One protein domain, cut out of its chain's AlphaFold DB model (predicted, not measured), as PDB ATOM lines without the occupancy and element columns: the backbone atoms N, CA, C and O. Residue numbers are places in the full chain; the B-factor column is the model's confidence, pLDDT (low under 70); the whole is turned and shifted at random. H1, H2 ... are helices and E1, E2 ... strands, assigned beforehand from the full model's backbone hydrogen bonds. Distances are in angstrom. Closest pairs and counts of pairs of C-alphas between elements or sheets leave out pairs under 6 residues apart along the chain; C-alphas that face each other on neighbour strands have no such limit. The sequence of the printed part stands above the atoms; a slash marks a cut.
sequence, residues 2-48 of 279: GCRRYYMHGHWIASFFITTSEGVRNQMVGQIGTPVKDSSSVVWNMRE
ATOM      1  N   GLY A   2     102.070 124.423 127.203       58.25
ATOM      2  CA  GLY A   2     101.743 123.598 128.371       58.25
ATOM      3  C   GLY A   2     102.861 122.606 128.685       58.25
ATOM      4  O   GLY A   2     103.223 121.807 127.824       58.25
ATOM      5  N   CYS A   3     103.397 122.652 129.903       55.03
ATOM      6  CA  CYS A   3     104.285 121.614 130.420       55.03
ATOM      7  C   CYS A   3     103.499 120.314 130.628       55.03
ATOM      8  O   CYS A   3     102.408 120.332 131.196       55.03
ATOM      9  N   ARG A   4     104.062 119.182 130.194       67.31
ATOM     10  CA  ARG A   4     103.510 117.841 130.445       67.31
ATOM     11  C   ARG A   4     104.413 117.091 131.423       67.31
ATOM     12  O   ARG A   4     105.632 117.253 131.374       67.31
ATOM     13  N   ARG A   5     103.803 116.302 132.311       70.69
ATOM     14  CA  ARG A   5     104.505 115.406 133.238       70.69
ATOM     15  C   ARG A   5     104.543 114.008 132.641       70.69
ATOM     16  O   ARG A   5     103.515 113.514 132.189       70.69
ATOM     17  N   TYR A   6     105.708 113.385 132.692       74.81
ATOM     18  CA  TYR A   6     105.918 111.994 132.306       74.81
ATOM     19  C   TYR A   6     106.741 111.320 133.395       74.81
ATOM     20  O   TYR A   6     107.526 111.989 134.061       74.81
ATOM     21  N   TYR A   7     106.587 110.017 133.573       76.50
ATOM     22  CA  TYR A   7     107.365 109.270 134.553       76.50
ATOM     23  C   TYR A   7     108.561 108.600 133.874       76.50
ATOM     24  O   TYR A   7     108.473 108.204 132.716       76.50
ATOM     25  N   MET A   8     109.683 108.512 134.582       74.31
ATOM     26  CA  MET A   8     110.889 107.816 134.138       74.31
ATOM     27  C   MET A   8     111.328 106.807 135.186       74.31
ATOM     28  O   MET A   8     111.345 107.130 136.371       74.31
ATOM     29  N   HIS A   9     111.753 105.626 134.745       72.69
ATOM     30  CA  HIS A   9     112.472 104.676 135.589       72.69
ATOM     31  C   HIS A   9     113.855 105.202 136.005       72.69
ATOM     32  O   HIS A   9     114.449 106.043 135.325       72.69
ATOM     33  N   GLY A  10     114.386 104.655 137.103       64.88
ATOM     34  CA  GLY A  10     115.698 105.016 137.645       64.88
ATOM     35  C   GLY A  10     116.846 104.908 136.633       64.88
ATOM     36  O   GLY A  10     117.710 105.786 136.605       64.88
ATOM     37  N   HIS A  11     116.828 103.902 135.746       69.06
ATOM     38  CA  HIS A  11     117.869 103.738 134.725       69.06
ATOM     39  C   HIS A  11     117.881 104.876 133.699       69.06
ATOM     40  O   HIS A  11     118.958 105.301 133.294       69.06
ATOM     41  N   TRP A  12     116.728 105.451 133.343       70.06
ATOM     42  CA  TRP A  12     116.683 106.623 132.459       70.06
ATOM     43  C   TRP A  12     117.228 107.880 133.116       70.06
ATOM     44  O   TRP A  12     117.930 108.662 132.480       70.06
ATOM     45  N   ILE A  13     116.946 108.069 134.405       64.62
ATOM     46  CA  ILE A  13     117.433 109.226 135.165       64.62
ATOM     47  C   ILE A  13     118.963 109.207 135.226       64.62
ATOM     48  O   ILE A  13     119.602 110.243 135.032       64.62
ATOM     49  N   ALA A  14     119.552 108.021 135.404       61.47
ATOM     50  CA  ALA A  14     120.997 107.822 135.373       61.47
ATOM     51  C   ALA A  14     121.642 108.170 134.016       61.47
ATOM     52  O   ALA A  14     122.839 108.457 133.975       61.47
ATOM     53  N   SER A  15     120.874 108.176 132.920       64.00
ATOM     54  CA  SER A  15     121.334 108.604 131.589       64.00
ATOM     55  C   SER A  15     121.158 110.117 131.338       64.00
ATOM     56  O   SER A  15     121.695 110.628 130.356       64.00
ATOM     57  N   PHE A  16     120.471 110.855 132.227       57.50
ATOM     58  CA  PHE A  16     120.348 112.324 132.195       57.50
ATOM     59  C   PHE A  16     121.279 113.046 133.183       57.50
ATOM     60  O   PHE A  16     121.928 114.022 132.812       57.50
ATOM     61  N   PHE A  17     121.328 112.597 134.445       55.00
ATOM     62  CA  PHE A  17     121.999 113.298 135.547       55.00
ATOM     63  C   PHE A  17     122.563 112.298 136.579       55.00
ATOM     64  O   PHE A  17     121.822 111.746 137.397       55.00
ATOM     65  N   ILE A  18     123.890 112.103 136.578       50.22
ATOM     66  CA  ILE A  18     124.621 111.164 137.463       50.22
ATOM     67  C   ILE A  18     124.326 111.404 138.959       50.22
ATOM     68  O   ILE A  18     124.259 110.463 139.738       50.22
ATOM     69  N   THR A  19     124.099 112.650 139.377       46.31
ATOM     70  CA  THR A  19     123.866 113.023 140.785       46.31
ATOM     71  C   THR A  19     122.464 112.708 141.313       46.31
ATOM     72  O   THR A  19     122.260 112.738 142.522       46.31
ATOM     73  N   THR A  20     121.491 112.396 140.453       51.31
ATOM     74  CA  THR A  20     120.106 112.082 140.871       51.31
ATOM     75  C   THR A  20     119.788 110.589 140.898       51.31
ATOM     76  O   THR A  20     118.737 110.222 141.415       51.31
ATOM     77  N   SER A  21     120.661 109.717 140.382       50.28
ATOM     78  CA  SER A  21     120.378 108.277 140.276       50.28
ATOM     79  C   SER A  21     120.434 107.524 141.609       50.28
ATOM     80  O   SER A  21     119.688 106.564 141.783       50.28
ATOM     81  N   GLU A  22     121.262 107.950 142.570       51.53
ATOM     82  CA  GLU A  22     121.389 107.257 143.868       51.53
ATOM     83  C   GLU A  22     120.127 107.378 144.741       51.53
ATOM     84  O   GLU A  22     119.813 106.461 145.495       51.53
ATOM     85  N   GLY A  23     119.360 108.468 144.613       51.47
ATOM     86  CA  GLY A  23     118.189 108.743 145.457       51.47
ATOM     87  C   GLY A  23     116.856 108.162 144.967       51.47
ATOM     88  O   GLY A  23     115.847 108.335 145.643       51.47
ATOM     89  N   VAL A  24     116.824 107.527 143.789       56.25
ATOM     90  CA  VAL A  24     115.572 107.168 143.079       56.25
ATOM     91  C   VAL A  24     115.579 105.742 142.524       56.25
ATOM     92  O   VAL A  24     114.747 105.383 141.690       56.25
ATOM     93  N   ARG A  25     116.519 104.903 142.974       58.41
ATOM     94  CA  ARG A  25     116.554 103.477 142.624       58.41
ATOM     95  C   ARG A  25     115.203 102.841 142.995       58.41
ATOM     96  O   ARG A  25     114.728 103.009 144.113       58.41
ATOM     97  N   ASN A  26     114.574 102.156 142.039       64.62
ATOM     98  CA  ASN A  26     113.230 101.558 142.138       64.62
ATOM     99  C   ASN A  26     112.059 102.546 142.304       64.62
ATOM    100  O   ASN A  26     110.948 102.130 142.624       64.62
ATOM    101  N   GLN A  27     112.266 103.841 142.054       72.31
ATOM    102  CA  GLN A  27     111.196 104.837 142.033       72.31
ATOM    103  C   GLN A  27     111.092 105.488 140.657       72.31
ATOM    104  O   GLN A  27     112.090 105.888 140.057       72.31
ATOM    105  N   MET A  28     109.864 105.621 140.157       78.38
ATOM    106  CA  MET A  28     109.628 106.429 138.970       78.38
ATOM    107  C   MET A  28     109.609 107.911 139.342       78.38
ATOM    108  O   MET A  28     108.873 108.316 140.242       78.38
ATOM    109  N   VAL A  29     110.355 108.740 138.613       78.69
ATOM    110  CA  VAL A  29     110.383 110.192 138.847       78.69
ATOM    111  C   VAL A  29     109.634 110.921 137.747       78.69
ATOM    112  O   VAL A  29     109.845 110.676 136.560       78.69
ATOM    113  N   GLY A  30     108.763 111.843 138.154       79.81
ATOM    114  CA  GLY A  30     108.084 112.753 137.244       79.81
ATOM    115  C   GLY A  30     109.061 113.768 136.649       79.81
ATOM    116  O   GLY A  30     109.640 114.570 137.375       79.81
ATOM    117  N   GLN A  31     109.205 113.766 135.331       75.00
ATOM    118  CA  GLN A  31     109.999 114.721 134.569       75.00
ATOM    119  C   GLN A  31     109.090 115.668 133.789       75.00
ATOM    120  O   GLN A  31     108.056 115.271 133.241       75.00
ATOM    121  N   ILE A  32     109.484 116.941 133.747       78.31
ATOM    122  CA  ILE A  32     108.793 117.976 132.980       78.31
ATOM    123  C   ILE A  32     109.548 118.174 131.674       78.31
ATOM    124  O   ILE A  32     110.728 118.510 131.681       78.31
ATOM    125  N   GLY A  33     108.856 117.991 130.554       76.44
ATOM    126  CA  GLY A  33     109.416 118.257 129.236       76.44
ATOM    127  C   GLY A  33     108.699 119.392 128.519       76.44
ATOM    128  O   GLY A  33     107.476 119.540 128.621       76.44
ATOM    129  N   THR A  34     109.467 120.180 127.771       78.50
ATOM    130  CA  THR A  34     108.937 121.185 126.848       78.50
ATOM    131  C   THR A  34     108.805 120.563 125.457       78.50
ATOM    132  O   THR A  34     109.735 119.880 125.022       78.50
ATOM    133  N   PRO A  35     107.672 120.752 124.756       82.62
ATOM    134  CA  PRO A  35     107.529 120.263 123.392       82.62
ATOM    135  C   PRO A  35     108.603 120.842 122.470       82.62
ATOM    136  O   PRO A  35     109.020 121.992 122.634       82.62
ATOM    137  N   VAL A  36     109.038 120.047 121.494       83.62
ATOM    138  CA  VAL A  36     109.954 120.521 120.449       83.62
ATOM    139  C   VAL A  36     109.254 121.607 119.628       83.62
ATOM    140  O   VAL A  36     108.034 121.576 119.457       83.62
ATOM    141  N   LYS A  37     110.016 122.587 119.130       82.25
ATOM    142  CA  LYS A  37     109.482 123.653 118.274       82.25
ATOM    143  C   LYS A  37     108.665 123.040 117.126       82.25
ATOM    144  O   LYS A  37     109.130 122.109 116.478       82.25
ATOM    145  N   ASP A  38     107.452 123.554 116.927       85.50
ATOM    146  CA  ASP A  38     106.498 123.111 115.899       85.50
ATOM    147  C   ASP A  38     105.998 121.652 116.050       85.50
ATOM    148  O   ASP A  38     105.448 121.076 115.114       85.50
ATOM    149  N   SER A  39     106.119 121.057 117.246       80.06
ATOM    150  CA  SER A  39     105.581 119.733 117.585       80.06
ATOM    151  C   SER A  39     104.858 119.738 118.935       80.06
ATOM    152  O   SER A  39     105.210 120.473 119.856       80.06
ATOM    153  N   SER A  40     103.843 118.885 119.092       81.56
ATOM    154  CA  SER A  40     103.225 118.612 120.400       81.56
ATOM    155  C   SER A  40     103.999 117.585 121.232       81.56
ATOM    156  O   SER A  40     103.648 117.349 122.392       81.56
ATOM    157  N   SER A  41     105.010 116.946 120.641       81.25
ATOM    158  CA  SER A  41     105.775 115.875 121.269       81.25
ATOM    159  C   SER A  41     106.911 116.430 122.118       81.25
ATOM    160  O   SER A  41     107.636 117.345 121.723       81.25
ATOM    161  N   VAL A  42     107.077 115.837 123.295       83.50
ATOM    162  CA  VAL A  42     108.267 116.007 124.128       83.50
ATOM    163  C   VAL A  42     109.259 114.923 123.730       83.50
ATOM    164  O   VAL A  42     108.880 113.758 123.642       83.50
ATOM    165  N   VAL A  43     110.511 115.307 123.487       83.12
ATOM    166  CA  VAL A  43     111.577 114.376 123.099       83.12
ATOM    167  C   VAL A  43     112.611 114.299 124.208       83.12
ATOM    168  O   VAL A  43     113.088 115.319 124.709       83.12
ATOM    169  N   TRP A  44     112.960 113.073 124.571       82.94
ATOM    170  CA  TRP A  44     113.990 112.762 125.546       82.94
ATOM    171  C   TRP A  44     115.189 112.150 124.843       82.94
ATOM    172  O   TRP A  44     115.064 111.137 124.166       82.94
ATOM    173  N   ASN A  45     116.348 112.784 125.008       83.19
ATOM    174  CA  ASN A  45     117.600 112.298 124.448       83.19
ATOM    175  C   ASN A  45     118.383 111.587 125.545       83.19
ATOM    176  O   ASN A  45     119.018 112.234 126.376       83.19
ATOM    177  N   MET A  46     118.325 110.260 125.529       83.12
ATOM    178  CA  MET A  46     119.121 109.413 126.410       83.12
ATOM    179  C   MET A  46     120.512 109.239 125.803       83.12
ATOM    180  O   MET A  46     120.640 109.035 124.593       83.12
ATOM    181  N   ARG A  47     121.560 109.318 126.626       84.31
ATOM    182  CA  ARG A  47     122.932 109.065 126.182       84.31
ATOM    183  C   ARG A  47     123.577 107.995 127.046       84.31
ATOM    184  O   ARG A  47     123.747 108.178 128.245       84.31
ATOM    185  N   GLU A  48     124.035 106.940 126.393       84.56
ATOM    186  CA  GLU A  48     124.917 105.965 127.011       84.56
ATOM    187  C   GLU A  48     126.368 106.442 126.857       84.56
ATOM    188  O   GLU A  48     126.889 106.592 125.752       84.56
TER     189      GLU A  48
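AT A GLANCE: This is residues 2 to 48 of the 279 residues of the protein "Endo1 putative" of Albugo laibachii Nc14 (UniProt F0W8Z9). There is little regular structure here: a short two-stranded antiparallel ribbon, E1 and E2, with the small helix H1 at one end. Residues 17 to 28 loop from H1 back to E2, and residues 34 to 48 turn at the other end and run back toward the helix end. The printed part has 47 residues, 17 of them in named elements, in the order E1, H1, E2; the class is mixed. It is elongated, 35 by 20 by 13 A, and only just loose, close to compact, with a radius of gyration of the C-alphas of 11.6 A.

IN THESE COORDINATES: Find C-alpha 4 at (103.510, 117.841, 130.445); from there E1, residues 4 to 8, runs 13.0 A. Next comes H1, residues 10 to 16, 10.2 A long. E2, residues 29 to 33, runs 12.6 A to C-alpha 33 at (109.416, 118.257, 129.236).

HOW THE PARTS SIT: Look at E1 and E2, antiparallel at 139 degrees: N 31 and O 6 are 2.8 A apart, within hydrogen-bond range. The closest C-alphas of H1 and E2 are those of Gly 10 and Val 29, 7.5 A apart. In H1 every O i to N i+4 pair is within hydrogen-bond range.

THE WHOLE: The farthest C-alphas, Glu 22 and Asp 38, are 35.4 A apart. The printed part has no cut; the link from H1 to E2 is long. Look for pLDDT under 70 at residues 2 to 4, 10 to 11 and 13 to 26.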